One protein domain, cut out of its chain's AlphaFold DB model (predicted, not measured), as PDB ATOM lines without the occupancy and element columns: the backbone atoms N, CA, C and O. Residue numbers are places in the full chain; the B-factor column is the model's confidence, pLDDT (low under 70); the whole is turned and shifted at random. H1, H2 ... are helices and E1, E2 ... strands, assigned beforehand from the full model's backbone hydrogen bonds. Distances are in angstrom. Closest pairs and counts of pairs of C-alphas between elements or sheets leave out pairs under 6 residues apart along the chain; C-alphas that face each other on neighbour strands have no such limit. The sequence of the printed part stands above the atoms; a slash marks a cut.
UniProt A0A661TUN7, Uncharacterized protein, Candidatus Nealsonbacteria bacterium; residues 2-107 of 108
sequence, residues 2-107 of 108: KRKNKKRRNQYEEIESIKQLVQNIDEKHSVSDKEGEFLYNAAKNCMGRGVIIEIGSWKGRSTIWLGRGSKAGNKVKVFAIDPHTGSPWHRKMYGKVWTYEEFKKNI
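What this domain is: This is residues 2 to 107 of the 108 residues of an uncharacterized protein of Candidatus Nealsonbacteria bacterium (UniProt A0A661TUN7). Helix H3 forms the middle of a small body, with helix H2 packed along one side of it and a ribbon of two parallel strands, E1 and E2, on another side. The long helix H1 packs on H3 with its last residues, 18 to 22, while its residues 2 to 10 stick out as an arm; the short helix H4 lies far from H3 at the other end of the length, and the short helix H5 folds back near the start of H3. The printed part has 106 residues, with five named helices and two named strands in the order H1, H2, E1, H3, E2, H4, H5, and the class is mostly helix. It is only just compact, close to loose, with a radius of gyration of the C-alphas of 15.1 A, and its elongated outline spans 55 by 29 by 20 A.

How they stand to each other: H1, residues 2 to 22, touches H3, residues 61 to 72, with residues 18 to 22 alone; the closest C-alphas, of Val 22 and Arg 61, are 5.9 A apart, and the helices run opposite ways at a shallow tilt of 30 degrees. H2, residues 33 to 44, is close to H1 but not clearly touching, with the C-alphas of Lys 19 and Asp 33 closest at 6.7 A. H2 touches H3 with 27 pairs of C-alphas within 8 A, the closest those of Tyr 40 and Gly 69 at 4.0 A; they run the same way at 36 degrees, only just a steep tilt. E1, residues 51 to 55, and E2, residues 77 to 81, are parallel neighbours at 18 degrees, with N 52 and O 77 at 2.9 A and N 79 and O 52 at 2.8 A within hydrogen-bond range. E1, H3 and E2 form a strand-helix-strand unit, two parallel neighbour strands with a helix between them along the chain, and its crossover is right-handed. The closest C-alphas of H3 and E2, of Gly 67 and Val 78, are 6.4 A apart. H4, residues 88 to 94, touches no helix. H5, residues 100 to 106, is close to H3 but not clearly touching, with the C-alphas of Arg 61 and Asn 106 closest at 7.9 A. In H1, H2, H3, H4 and H5 every O i to N i+4 pair is within hydrogen-bond range.

Where its parts are: H1 begins at C-alpha 2, (105.688, 27.332, -6.634), and measures 30.9 A from first to last C-alpha. H2 measures 16.1 A and H3 17.1 A, with C-alpha 61 at (82.388, 6.471, 5.564). E1 and E2 measure 13.0 A each, H4 10.1 A and H5 9.9 A, and H5 ends at C-alpha 106, (77.521, 11.129, 9.599).

The domain as a whole: The C-alphas farthest apart, of Lys 2 and Gly 95, are 55.1 A apart. Without residues 2 to 10 of H1, which stand free, the body spans 40 by 28 by 20 A. The printed part has no cut, and no link is long. The mean pLDDT of the printed part is 94.1, with residues 2 to 3 under 70.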
ATOM      1  N   LYS A   2     106.555  26.908  -7.763       67.62
ATOM      2  CA  LYS A   2     105.688  27.332  -6.634       67.62
ATOM      3  C   LYS A   2     104.199  26.911  -6.726       67.62
ATOM      4  O   LYS A   2     103.618  26.495  -5.728       67.62
ATOM      5  N   ARG A   3     103.586  26.943  -7.921       69.94
ATOM      6  CA  ARG A   3     102.162  26.579  -8.136       69.94
ATOM      7  C   ARG A   3     101.843  25.090  -7.909       69.94
ATOM      8  O   ARG A   3     100.814  24.781  -7.315       69.94
ATOM      9  N   LYS A   4     102.719  24.174  -8.342       70.00
ATOM     10  CA  LYS A   4     102.531  22.721  -8.145       70.00
ATOM     11  C   LYS A   4     102.621  22.340  -6.661       70.00
ATOM     12  O   LYS A   4     101.810  21.545  -6.197       70.00
ATOM     13  N   ASN A   5     103.525  22.971  -5.910       74.69
ATOM     14  CA  ASN A   5     103.673  22.731  -4.471       74.69
ATOM     15  C   ASN A   5     102.456  23.216  -3.669       74.69
ATOM     16  O   ASN A   5     101.986  22.493  -2.798       74.69
ATOM     17  N   LYS A   6     101.883  24.380  -4.014       75.75
ATOM     18  CA  LYS A   6     100.650  24.877  -3.377       75.75
ATOM     19  C   LYS A   6      99.457  23.942  -3.616       75.75
ATOM     20  O   LYS A   6      98.743  23.617  -2.679       75.75
ATOM     21  N   LYS A   7      99.271  23.451  -4.849       74.81
ATOM     22  CA  LYS A   7      98.173  22.521  -5.178       74.81
ATOM     23  C   LYS A   7      98.287  21.193  -4.419       74.81
ATOM     24  O   LYS A   7      97.285  20.706  -3.911       74.81
ATOM     25  N   ARG A   8      99.501  20.637  -4.317       77.56
ATOM     26  CA  ARG A   8      99.765  19.416  -3.536       77.56
ATOM     27  C   ARG A   8      99.490  19.614  -2.047       77.56
ATOM     28  O   ARG A   8      98.861  18.758  -1.442       77.56
ATOM     29  N   ARG A   9      99.920  20.746  -1.483       80.56
ATOM     30  CA  ARG A   9      99.662  21.091  -0.080       80.56
ATOM     31  C   ARG A   9      98.165  21.193   0.218       80.56
ATOM     32  O   ARG A   9      97.704  20.567   1.159       80.56
ATOM     33  N   ASN A  10      97.409  21.883  -0.636       87.94
ATOM     34  CA  ASN A  10      95.960  22.009  -0.465       87.94
ATOM     35  C   ASN A  10      95.239  20.653  -0.533       87.94
ATOM     36  O   ASN A  10      94.291  20.431   0.206       87.94
ATOM     37  N   GLN A  11      95.675  19.747  -1.416       88.81
ATOM     38  CA  GLN A  11      95.092  18.405  -1.482       88.81
ATOM     39  C   GLN A  11      95.406  17.594  -0.223       88.81
ATOM     40  O   GLN A  11      94.517  16.936   0.295       88.81
ATOM     41  N   TYR A  12      96.639  17.662   0.283       93.62
ATOM     42  CA  TYR A  12      97.005  16.991   1.528       93.62
ATOM     43  C   TYR A  12      96.167  17.490   2.715       93.62
ATOM     44  O   TYR A  12      95.593  16.684   3.437       93.62
ATOM     45  N   GLU A  13      96.031  18.812   2.872       95.75
ATOM     46  CA  GLU A  13      95.197  19.424   3.918       95.75
ATOM     47  C   GLU A  13      93.722  18.985   3.804       95.75
ATOM     48  O   GLU A  13      93.072  18.719   4.814       95.75
ATOM     49  N   GLU A  14      93.201  18.842   2.580       95.56
ATOM     50  CA  GLU A  14      91.848  18.332   2.345       95.56
ATOM     51  C   GLU A  14      91.708  16.847   2.710       95.56
ATOM     52  O   GLU A  14      90.756  16.485   3.399       95.56
ATOM     53  N   ILE A  15      92.651  15.991   2.304       97.69
ATOM     54  CA  ILE A  15      92.637  14.561   2.648       97.69
ATOM     55  C   ILE A  15      92.697  14.366   4.166       97.69
ATOM     56  O   ILE A  15      91.896  13.607   4.707       97.69
ATOM     57  N   GLU A  16      93.571  15.086   4.871       98.06
ATOM     58  CA  GLU A  16      93.660  15.012   6.335       98.06
ATOM     59  C   GLU A  16      92.374  15.494   7.020       98.06
ATOM     60  O   GLU A  16      91.905  14.870   7.972       98.06
ATOM     61  N   SER A  17      91.736  16.546   6.498       97.69
ATOM     62  CA  SER A  17      90.427  16.984   6.993       97.69
ATOM     63  C   SER A  17      89.353  15.907   6.811       97.69
ATOM     64  O   SER A  17      88.522  15.713   7.701       97.69
ATOM     65  N   ILE A  18      89.362  15.174   5.692       97.81
ATOM     66  CA  ILE A  18      88.410  14.078   5.474       97.81
ATOM     67  C   ILE A  18      88.688  12.923   6.439       97.81
ATOM     68  O   ILE A  18      87.738  12.429   7.042       97.81
ATOM     69  N   LYS A  19      89.954  12.545   6.659       97.75
ATOM     70  CA  LYS A  19      90.321  11.522   7.655       97.75
ATOM     71  C   LYS A  19      89.790  11.869   9.042       97.75
ATOM     72  O   LYS A  19      89.142  11.039   9.669       97.75
ATOM     73  N   GLN A  20      89.954  13.118   9.480       97.25
ATOM     74  CA  GLN A  20      89.399  13.590  10.753       97.25
ATOM     75  C   GLN A  20      87.869  13.500  10.808       97.25
ATOM     76  O   GLN A  20      87.310  13.161  11.851       97.25
ATOM     77  N   LEU A  21      87.175  13.783   9.700       96.31
ATOM     78  CA  LEU A  21      85.719  13.643   9.625       96.31
ATOM     79  C   LEU A  21      85.273  12.182   9.737       96.31
ATOM     80  O   LEU A  21      84.240  11.912  10.349       96.31
ATOM     81  N   VAL A  22      86.030  11.248   9.156       97.50
ATOM     82  CA  VAL A  22      85.642   9.835   9.118       97.50
ATOM     83  C   VAL A  22      86.222   8.989  10.248       97.50
ATOM     84  O   VAL A  22      85.751   7.875  10.434       97.50
ATOM     85  N   GLN A  23      87.188   9.484  11.028       96.38
ATOM     86  CA  GLN A  23      87.950   8.697  12.014       96.38
ATOM     87  C   GLN A  23      87.084   7.893  13.001       96.38
ATOM     88  O   GLN A  23      87.466   6.804  13.408       96.38
ATOM     89  N   ASN A  24      85.891   8.396  13.336       95.62
ATOM     90  CA  ASN A  24      84.959   7.757  14.273       95.62
ATOM     91  C   ASN A  24      83.834   6.967  13.576       95.62
ATOM     92  O   ASN A  24      82.855   6.588  14.216       95.62
ATOM     93  N   ILE A  25      83.946   6.744  12.266       96.62
ATOM     94  CA  ILE A  25      82.991   5.975  11.468       96.62
ATOM     95  C   ILE A  25      83.629   4.630  11.138       96.62
ATOM     96  O   ILE A  25      84.583   4.577  10.368       96.62
ATOM     97  N   ASP A  26      83.067   3.580  11.734       92.75
ATOM     98  CA  ASP A  26      83.352   2.144  11.588       92.75
ATOM     99  C   ASP A  26      84.223   1.737  10.382       92.75
ATOM    100  O   ASP A  26      83.721   1.292   9.350       92.75
ATOM    101  N   GLU A  27      85.544   1.879  10.526       92.50
ATOM    102  CA  GLU A  27      86.520   1.472   9.508       92.50
ATOM    103  C   GLU A  27      86.531  -0.047   9.325       92.50
ATOM    104  O   GLU A  27      86.686  -0.533   8.214       92.50
ATOM    105  N   LYS A  28      86.292  -0.807  10.398       91.31
ATOM    106  CA  LYS A  28      86.351  -2.273  10.379       91.31
ATOM    107  C   LYS A  28      85.388  -2.897   9.363       91.31
ATOM    108  O   LYS A  28      85.709  -3.932   8.785       91.31
ATOM    109  N   HIS A  29      84.216  -2.296   9.171       90.06
ATOM    110  CA  HIS A  29      83.185  -2.785   8.247       90.06
ATOM    111  C   HIS A  29      83.040  -1.907   6.998       90.06
ATOM    112  O   HIS A  29      82.037  -1.992   6.292       90.06
ATOM    113  N   SER A  30      84.014  -1.038   6.738       94.44
ATOM    114  CA  SER A  30      83.980  -0.073   5.645       94.44
ATOM    115  C   SER A  30      85.377   0.104   5.036       94.44
ATOM    116  O   SER A  30      86.304  -0.635   5.339       94.44
ATOM    117  N   VAL A  31      85.523   1.075   4.134       97.31
ATOM    118  CA  VAL A  31      86.804   1.430   3.514       97.31
ATOM    119  C   VAL A  31      87.823   1.974   4.519       97.31
ATOM    120  O   VAL A  31      87.494   2.824   5.351       97.31
ATOM    121  N   SER A  32      89.077   1.557   4.376       98.06
ATOM    122  CA  SER A  32      90.235   2.179   5.026       98.06
ATOM    123  C   SER A  32      90.484   3.604   4.516       98.06
ATOM    124  O   SER A  32      89.921   4.035   3.506       98.06
ATOM    125  N   ASP A  33      91.379   4.350   5.165       97.75
ATOM    126  CA  ASP A  33      91.776   5.690   4.697       97.75
ATOM    127  C   ASP A  33      92.389   5.690   3.295       97.75
ATOM    128  O   ASP A  33      92.135   6.600   2.507       97.75
ATOM    129  N   LYS A  34      93.182   4.665   2.960       97.81
ATOM    130  CA  LYS A  34      93.821   4.555   1.638       97.81
ATOM    131  C   LYS A  34      92.789   4.301   0.542       97.81
ATOM    132  O   LYS A  34      92.857   4.905  -0.527       97.81
ATOM    133  N   GLU A  35      91.821   3.431   0.812       98.44
ATOM    134  CA  GLU A  35      90.706   3.165  -0.102       98.44
ATOM    135  C   GLU A  35      89.778   4.382  -0.212       98.44
ATOM    136  O   GLU A  35      89.339   4.733  -1.305       98.44
ATOM    137  N   GLY A  36      89.541   5.090   0.894       98.31
ATOM    138  CA  GLY A  36      88.814   6.355   0.908       98.31
ATOM    139  C   GLY A  36      89.476   7.436   0.049       98.31
ATOM    140  O   GLY A  36      88.815   8.067  -0.779       98.31
ATOM    141  N   GLU A  37      90.794   7.611   0.163       98.44
ATOM    142  CA  GLU A  37      91.548   8.539  -0.685       98.44
ATOM    143  C   GLU A  37      91.464   8.150  -2.172       98.44
ATOM    144  O   GLU A  37      91.321   9.024  -3.036       98.44
ATOM    145  N   PHE A  38      91.488   6.851  -2.487       98.56
ATOM    146  CA  PHE A  38      91.233   6.373  -3.846       98.56
ATOM    147  C   PHE A  38      89.837   6.791  -4.336       98.56
ATOM    148  O   PHE A  38      89.728   7.384  -5.413       98.56
ATOM    149  N   LEU A  39      88.783   6.571  -3.539       98.69
ATOM    150  CA  LEU A  39      87.409   6.966  -3.879       98.69
ATOM    151  C   LEU A  39      87.266   8.481  -4.078       98.69
ATOM    152  O   LEU A  39      86.633   8.919  -5.041       98.69
ATOM    153  N   TYR A  40      87.888   9.291  -3.219       98.62
ATOM    154  CA  TYR A  40      87.913  10.746  -3.381       98.62
ATOM    155  C   TYR A  40      88.553  11.148  -4.711       98.62
ATOM    156  O   TYR A  40      87.994  11.964  -5.447       98.62
ATOM    157  N   ASN A  41      89.706  10.565  -5.051       98.25
ATOM    158  CA  ASN A  41      90.405  10.894  -6.288       98.25
ATOM    159  C   ASN A  41      89.615  10.430  -7.517       98.25
ATOM    160  O   ASN A  41      89.553  11.164  -8.504       98.25
ATOM    161  N   ALA A  42      88.970   9.265  -7.462       98.25
ATOM    162  CA  ALA A  42      88.092   8.797  -8.528       98.25
ATOM    163  C   ALA A  42      86.916   9.767  -8.746       98.25
ATOM    164  O   ALA A  42      86.726  10.260  -9.859       98.25
ATOM    165  N   ALA A  43      86.197  10.130  -7.678       98.31
ATOM    166  CA  ALA A  43      85.053  11.042  -7.744       98.31
ATOM    167  C   ALA A  43      85.442  12.456  -8.215       98.31
ATOM    168  O   ALA A  43      84.733  13.077  -9.010       98.31
ATOM    169  N   LYS A  44      86.599  12.958  -7.772       97.69
ATOM    170  CA  LYS A  44      87.141  14.261  -8.181       97.69
ATOM    171  C   LYS A  44      87.443  14.341  -9.674       97.69
ATOM    172  O   LYS A  44      87.283  15.403 -10.272       97.69
ATOM    173  N   ASN A  45      87.886  13.236 -10.266       97.44
ATOM    174  CA  ASN A  45      88.289  13.181 -11.669       97.44
ATOM    175  C   ASN A  45      87.149  12.770 -12.621       97.44
ATOM    176  O   ASN A  45      87.379  12.662 -13.824       97.44
ATOM    177  N   CYS A  46      85.919  12.575 -12.133       97.12
ATOM    178  CA  CYS A  46      84.768  12.341 -13.007       97.12
ATOM    179  C   CYS A  46      84.542  13.524 -13.967       97.12
ATOM    180  O   CYS A  46      84.633  14.686 -13.574       97.12
ATOM    181  N   MET A  47      84.155  13.244 -15.218       93.06
ATOM    182  CA  MET A  47      84.017  14.249 -16.291       93.06
ATOM    183  C   MET A  47      82.862  15.258 -16.116       93.06
ATOM    184  O   MET A  47      82.643  16.084 -16.996       93.06
ATOM    185  N   GLY A  48      82.071  15.174 -15.042       92.12
ATOM    186  CA  GLY A  48      80.884  16.023 -14.862       92.12
ATOM    187  C   GLY A  48      79.642  15.560 -15.636       92.12
ATOM    188  O   GLY A  48      78.591  16.180 -15.524       92.12
ATOM    189  N   ARG A  49      79.742  14.474 -16.417       93.44
ATOM    190  CA  ARG A  49      78.617  13.862 -17.142       93.44
ATOM    191  C   ARG A  49      78.116  12.648 -16.364       93.44
ATOM    192  O   ARG A  49      78.915  11.777 -16.030       93.44
ATOM    193  N   GLY A  50      76.813  12.582 -16.106       95.12
ATOM    194  CA  GLY A  50      76.198  11.483 -15.358       95.12
ATOM    195  C   GLY A  50      76.256  11.664 -13.839       95.12
ATOM    196  O   GLY A  50      76.260  12.789 -13.337       95.12
ATOM    197  N   VAL A  51      76.238  10.543 -13.114       97.81
ATOM    198  CA  VAL A  51      76.130  10.476 -11.646       97.81
ATOM    199  C   VAL A  51      77.027   9.361 -11.095       97.81
ATOM    200  O   VAL A  51      77.389   8.441 -11.827       97.81
ATOM    201  N   ILE A  52      77.369   9.430  -9.810       98.44
ATOM    202  CA  ILE A  52      78.027   8.346  -9.070       98.44
ATOM    203  C   ILE A  52      76.946   7.588  -8.301       98.44
ATOM    204  O   ILE A  52      76.156   8.207  -7.586       98.44
ATOM    205  N   ILE A  53      76.921   6.263  -8.430       98.44
ATOM    206  CA  ILE A  53      76.047   5.384  -7.649       98.44
ATOM    207  C   ILE A  53      76.929   4.543  -6.726       98.44
ATOM    208  O   ILE A  53      77.836   3.857  -7.189       98.44
ATOM    209  N   GLU A  54      76.652   4.606  -5.430       98.44
ATOM    210  CA  GLU A  54      77.228   3.747  -4.399       98.44
ATOM    211  C   GLU A  54      76.177   2.719  -3.968       98.44
ATOM    212  O   GLU A  54      75.053   3.084  -3.614       98.44
ATOM    213  N   ILE A  55      76.545   1.437  -3.993       97.81
ATOM    214  CA  ILE A  55      75.703   0.328  -3.534       97.81
ATOM    215  C   ILE A  55      76.331  -0.231  -2.259       97.81
ATOM    216  O   ILE A  55      77.422  -0.795  -2.309       97.81
ATOM    217  N   GLY A  56      75.626  -0.087  -1.139       96.69
ATOM    218  CA  GLY A  56      76.160  -0.362   0.192       96.69
ATOM    219  C   GLY A  56      76.894   0.855   0.752       96.69
ATOM    220  O   GLY A  56      78.054   1.094   0.435       96.69
ATOM    221  N   SER A  57      76.209   1.626   1.590       97.06
ATOM    222  CA  SER A  57      76.706   2.864   2.195       97.06
ATOM    223  C   SER A  57      76.939   2.736   3.702       97.06
ATOM    224  O   SER A  57      77.617   3.575   4.296       97.06
ATOM    225  N   TRP A  58      76.431   1.671   4.332       96.50
ATOM    226  CA  TRP A  58      76.620   1.346   5.745       96.50
ATOM    227  C   TRP A  58      76.357   2.556   6.654       96.50
ATOM    228  O   TRP A  58      75.224   3.017   6.763       96.50
ATOM    229  N   LYS A  59      77.401   3.067   7.314       97.38
ATOM    230  CA  LYS A  59      77.381   4.249   8.190       97.38
ATOM    231  C   LYS A  59      77.949   5.507   7.519       97.38
ATOM    232  O   LYS A  59      78.124   6.521   8.187       97.38
ATOM    233  N   GLY A  60      78.250   5.459   6.221       98.00
ATOM    234  CA  GLY A  60      78.528   6.632   5.389       98.00
ATOM    235  C   GLY A  60      79.999   7.000   5.208       98.00
ATOM    236  O   GLY A  60      80.291   8.056   4.650       98.00
ATOM    237  N   ARG A  61      80.947   6.166   5.659       98.31
ATOM    238  CA  ARG A  61      82.388   6.471   5.564       98.31
ATOM    239  C   ARG A  61      82.836   6.659   4.111       98.31
ATOM    240  O   ARG A  61      83.398   7.700   3.783       98.31
ATOM    241  N   SER A  62      82.568   5.689   3.236       98.38
ATOM    242  CA  SER A  62      82.864   5.772   1.795       98.38
ATOM    243  C   SER A  62      82.076   6.887   1.105       98.38
ATOM    244  O   SER A  62      82.638   7.638   0.305       98.38
ATOM    245  N   THR A  63      80.810   7.074   1.485       98.56
ATOM    246  CA  THR A  63      79.940   8.131   0.961       98.56
ATOM    247  C   THR A  63      80.527   9.527   1.188       98.56
ATOM    248  O   THR A  63      80.483  10.366   0.286       98.56
ATOM    249  N   ILE A  64      81.130   9.787   2.356       98.38
ATOM    250  CA  ILE A  64      81.806  11.063   2.650       98.38
ATOM    251  C   ILE A  64      82.990  11.276   1.702       98.38
ATOM    252  O   ILE A  64      83.119  12.364   1.137       98.38
ATOM    253  N   TRP A  65      83.823  10.255   1.478       98.56
ATOM    254  CA  TRP A  65      84.944  10.338   0.535       98.56
ATOM    255  C   TRP A  65      84.472  10.651  -0.889       98.56
ATOM    256  O   TRP A  65      84.986  11.583  -1.516       98.56
ATOM    257  N   LEU A  66      83.447   9.942  -1.374       98.56
ATOM    258  CA  LEU A  66      82.843  10.172  -2.690       98.56
ATOM    259  C   LEU A  66      82.257  11.585  -2.813       98.56
ATOM    260  O   LEU A  66      82.523  12.288  -3.790       98.56
ATOM    261  N   GLY A  67      81.498  12.032  -1.812       98.00
ATOM    262  CA  GLY A  67      80.881  13.357  -1.792       98.00
ATOM    263  C   GLY A  67      81.910  14.489  -1.777       98.00
ATOM    264  O   GLY A  67      81.789  15.452  -2.539       98.00
ATOM    265  N   ARG A  68      82.963  14.365  -0.958       97.94
ATOM    266  CA  ARG A  68      84.061  15.345  -0.881       97.94
ATOM    267  C   ARG A  68      84.865  15.383  -2.177       97.94
ATOM    268  O   ARG A  68      85.112  16.471  -2.693       97.94
ATOM    269  N   GLY A  69      85.194  14.217  -2.736       97.94
ATOM    270  CA  GLY A  69      85.886  14.102  -4.019       97.94
ATOM    271  C   GLY A  69      85.095  14.750  -5.143       97.94
ATOM    272  O   GLY A  69      85.602  15.636  -5.830       97.94
ATOM    273  N   SER A  70      83.814  14.402  -5.260       98.06
ATOM    274  CA  SER A  70      82.911  15.021  -6.225       98.06
ATOM    275  C   SER A  70      82.865  16.549  -6.076       98.06
ATOM    276  O   SER A  70      83.051  17.270  -7.060       98.06
ATOM    277  N   LYS A  71      82.687  17.062  -4.848       96.69
ATOM    278  CA  LYS A  71      82.635  18.507  -4.567       96.69
ATOM    279  C   LYS A  71      83.921  19.237  -4.971       96.69
ATOM    280  O   LYS A  71      83.835  20.373  -5.435       96.69
ATOM    281  N   ALA A  72      85.079  18.598  -4.801       96.56
ATOM    282  CA  ALA A  72      86.385  19.128  -5.195       96.56
ATOM    283  C   ALA A  72      86.650  19.054  -6.714       96.56
ATOM    284  O   ALA A  72      87.567  19.713  -7.209       96.56
ATOM    285  N   GLY A  73      85.887  18.232  -7.438       96.31
ATOM    286  CA  GLY A  73      85.935  18.074  -8.888       96.31
ATOM    287  C   GLY A  73      84.787  18.792  -9.594       96.31
ATOM    288  O   GLY A  73      84.492  19.958  -9.336       96.31
ATOM    289  N   ASN A  74      84.113  18.067 -10.487       97.44
ATOM    290  CA  ASN A  74      83.012  18.592 -11.302       97.44
ATOM    291  C   ASN A  74      81.630  18.523 -10.621       97.44
ATOM    292  O   ASN A  74      80.615  18.649 -11.300       97.44
ATOM    293  N   LYS A  75      81.567  18.323  -9.295       97.56
ATOM    294  CA  LYS A  75      80.325  18.303  -8.495       97.56
ATOM    295  C   LYS A  75      79.274  17.309  -9.013       97.56
ATOM    296  O   LYS A  75      78.077  17.590  -9.004       97.56
ATOM    297  N   VAL A  76      79.728  16.141  -9.462       97.56
ATOM    298  CA  VAL A  76      78.870  15.037  -9.913       97.56
ATOM    299  C   VAL A  76      77.973  14.555  -8.770       97.56
ATOM    300  O   VAL A  76      78.438  14.298  -7.659       97.56
ATOM    301  N   LYS A  77      76.673  14.403  -9.018       97.81
ATOM    302  CA  LYS A  77      75.741  13.949  -7.980       97.81
ATOM    303  C   LYS A  77      76.089  12.529  -7.523       97.81
ATOM    304  O   LYS A  77      76.349  11.669  -8.363       97.81
ATOM    305  N   VAL A  78      76.072  12.296  -6.212       98.31
ATOM    306  CA  VAL A  78      76.311  10.980  -5.603       98.31
ATOM    307  C   VAL A  78      74.992  10.453  -5.046       98.31
ATOM    308  O   VAL A  78      74.327  11.154  -4.284       98.31
ATOM    309  N   PHE A  79      74.616   9.236  -5.427       98.44
ATOM    310  CA  PHE A  79      73.477   8.505  -4.877       98.44
ATOM    311  C   PHE A  79      73.986   7.298  -4.095       98.44
ATOM    312  O   PHE A  79      74.588   6.402  -4.678       98.44
ATOM    313  N   ALA A  80      73.738   7.286  -2.788       98.19
ATOM    314  CA  ALA A  80      74.053   6.169  -1.907       98.19
ATOM    315  C   ALA A  80      72.796   5.322  -1.693       98.19
ATOM    316  O   ALA A  80      71.756   5.852  -1.295       98.19
ATOM    317  N   ILE A  81      72.882   4.026  -1.988       98.06
ATOM    318  CA  ILE A  81      71.753   3.096  -1.952       98.06
ATOM    319  C   ILE A  81      72.101   1.942  -1.011       98.06
ATOM    320  O   ILE A  81      72.986   1.136  -1.302       98.06
ATOM    321  N   ASP A  82      71.392   1.853   0.113       97.19
ATOM    322  CA  ASP A  82      71.578   0.800   1.114       97.19
ATOM    323  C   ASP A  82      70.247   0.504   1.833       97.19
ATOM    324  O   ASP A  82      69.541   1.437   2.221       97.19
ATOM    325  N   PRO A  83      69.875  -0.773   2.034       96.44
ATOM    326  CA  PRO A  83      68.748  -1.143   2.895       96.44
ATOM    327  C   PRO A  83      68.955  -0.798   4.381       96.44
ATOM    328  O   PRO A  83      68.011  -0.839   5.162       96.44
ATOM    329  N   HIS A  84      70.194  -0.534   4.793       96.56
ATOM    330  CA  HIS A  84      70.666  -0.274   6.154       96.56
ATOM    331  C   HIS A  84      70.393  -1.390   7.170       96.56
ATOM    332  O   HIS A  84      70.628  -1.221   8.363       96.56
ATOM    333  N   THR A  85      69.976  -2.570   6.710       95.50
ATOM    334  CA  THR A  85      69.714  -3.760   7.539       95.50
ATOM    335  C   THR A  85      70.913  -4.713   7.647       95.50
ATOM    336  O   THR A  85      70.765  -5.880   8.026       95.50
ATOM    337  N   GLY A  86      72.090  -4.253   7.219       89.44
ATOM    338  CA  GLY A  86      73.298  -5.057   7.046       89.44
ATOM    339  C   GLY A  86      73.189  -6.154   5.987       89.44
ATOM    340  O   GLY A  86      72.118  -6.458   5.458       89.44
ATOM    341  N   SER A  87      74.329  -6.762   5.663       87.69
ATOM    342  CA  SER A  87      74.369  -7.933   4.777       87.69
ATOM    343  C   SER A  87      73.904  -9.204   5.516       87.69
ATOM    344  O   SER A  87      73.841  -9.207   6.750       87.69
ATOM    345  N   PRO A  88      73.606 -10.314   4.810       89.31
ATOM    346  CA  PRO A  88      73.290 -11.591   5.458       89.31
ATOM    347  C   PRO A  88      74.348 -12.032   6.482       89.31
ATOM    348  O   PRO A  88      74.003 -12.541   7.547       89.31
ATOM    349  N   TRP A  89      75.626 -11.761   6.198       86.38
ATOM    350  CA  TRP A  89      76.739 -12.023   7.112       86.38
ATOM    351  C   TRP A  89      76.654 -11.195   8.395       86.38
ATOM    352  O   TRP A  89      76.766 -11.750   9.487       86.38
ATOM    353  N   HIS A  90      76.387  -9.892   8.277       85.31
ATOM    354  CA  HIS A  90      76.223  -9.021   9.440       85.31
ATOM    355  C   HIS A  90      75.055  -9.471  10.314       85.31
ATOM    356  O   HIS A  90      75.188  -9.518  11.533       85.31
ATOM    357  N   ARG A  91      73.934  -9.872   9.702       86.69
ATOM    358  CA  ARG A  91      72.781 -10.368  10.461       86.69
ATOM    359  C   ARG A  91      73.066 -11.668  11.204       86.69
ATOM    360  O   ARG A  91      72.581 -11.853  12.313       86.69
ATOM    361  N   LYS A  92      73.881 -12.551  10.620       89.19
ATOM    362  CA  LYS A  92      74.303 -13.797  11.272       89.19
ATOM    363  C   LYS A  92      75.222 -13.542  12.471       89.19
ATOM    364  O   LYS A  92      75.099 -14.237  13.470       89.19
ATOM    365  N   MET A  93      76.133 -12.572  12.373       88.56
ATOM    366  CA  MET A  93      77.079 -12.260  13.452       88.56
ATOM    367  C   MET A  93      76.476 -11.400  14.567       88.56
ATOM    368  O   MET A  93      76.755 -11.637  15.737       88.56
ATOM    369  N   TYR A  94      75.685 -10.390  14.207       87.44
ATOM    370  CA  TYR A  94      75.265  -9.320  15.118       87.44
ATOM    371  C   TYR A  94      73.754  -9.290  15.375       87.44
ATOM    372  O   TYR A  94      73.274  -8.464  16.147       87.44
ATOM    373  N   GLY A  95      72.980 -10.170  14.732       90.00
ATOM    374  CA  GLY A  95      71.524 -10.163  14.819       90.00
ATOM    375  C   GLY A  95      70.905  -9.014  14.022       90.00
ATOM    376  O   GLY A  95      71.238  -8.781  12.860       90.00
ATOM    377  N   LYS A  96      69.947  -8.298  14.614       90.50
ATOM    378  CA  LYS A  96      69.278  -7.183  13.932       90.50
ATOM    379  C   LYS A  96      70.241  -5.998  13.798       90.50
ATOM    380  O   LYS A  96      70.673  -5.433  14.794       90.50
ATOM    381  N   VAL A  97      70.518  -5.593  12.561       93.19
ATOM    382  CA  VAL A  97      71.359  -4.436  12.225       93.19
ATOM    383  C   VAL A  97      70.478  -3.320  11.666       93.19
ATOM    384  O   VAL A  97      69.590  -3.589  10.859       93.19
ATOM    385  N   TRP A  98      70.721  -2.079  12.089       95.88
ATOM    386  CA  TRP A  98      70.098  -0.874  11.536       95.88
ATOM    387  C   TRP A  98      71.096   0.286  11.556       95.88
ATOM    388  O   TRP A  98      71.396   0.814  12.621       95.88
ATOM    389  N   THR A  99      71.622   0.677  10.394       96.62
ATOM    390  CA  THR A  99      72.677   1.709  10.294       96.62
ATOM    391  C   THR A  99      72.189   3.066   9.793       96.62
ATOM    392  O   THR A  99      72.974   4.010   9.744       96.62
ATOM    393  N   TYR A 100      70.907   3.200   9.449       97.44
ATOM    394  CA  TYR A 100      70.384   4.388   8.768       97.44
ATOM    395  C   TYR A 100      70.510   5.677   9.590       97.44
ATOM    396  O   TYR A 100      70.878   6.723   9.057       97.44
ATOM    397  N   GLU A 101      70.253   5.618  10.899       97.19
ATOM    398  CA  GLU A 101      70.360   6.808  11.756       97.19
ATOM    399  C   GLU A 101      71.815   7.257  11.930       97.19
ATOM    400  O   GLU A 101      72.115   8.451  11.886       97.19
ATOM    401  N   GLU A 102      72.744   6.305  12.059       97.06
ATOM    402  CA  GLU A 102      74.177   6.603  12.084       97.06
ATOM    403  C   GLU A 102      74.635   7.189  10.746       97.06
ATOM    404  O   GLU A 102      75.327   8.206  10.730       97.06
ATOM    405  N   PHE A 103      74.191   6.608   9.627       97.69
ATOM    406  CA  PHE A 103      74.442   7.135   8.290       97.69
ATOM    407  C   PHE A 103      73.997   8.597   8.179       97.69
ATOM    408  O   PHE A 103      74.815   9.468   7.885       97.69
ATOM    409  N   LYS A 104      72.736   8.906   8.507       97.06
ATOM    410  CA  LYS A 104      72.209  10.281   8.459       97.06
ATOM    411  C   LYS A 104      72.984  11.252   9.344       97.06
ATOM    412  O   LYS A 104      73.187  12.395   8.956       97.06
ATOM    413  N   LYS A 105      73.409  10.819  10.532       96.81
ATOM    414  CA  LYS A 105      74.204  11.649  11.448       96.81
ATOM    415  C   LYS A 105      75.592  11.971  10.881       96.81
ATOM    416  O   LYS A 105      76.127  13.051  11.149       96.81
ATOM    417  N   ASN A 106      76.171  11.032  10.137       96.75
ATOM    418  CA  ASN A 106      77.521  11.129   9.599       96.75
ATOM    419  C   ASN A 106      77.585  11.923   8.286       96.75
ATOM    420  O   ASN A 106      78.551  12.656   8.070       96.75
ATOM    421  N   ILE A 107      76.568  11.821   7.426       91.25
ATOM    422  CA  ILE A 107      76.498  12.588   6.176       91.25
ATOM    423  C   ILE A 107      76.034  14.025   6.476       91.25
ATOM    424  O   ILE A 107      74.853  14.261   6.723       91.25
TER     425      ILE A 107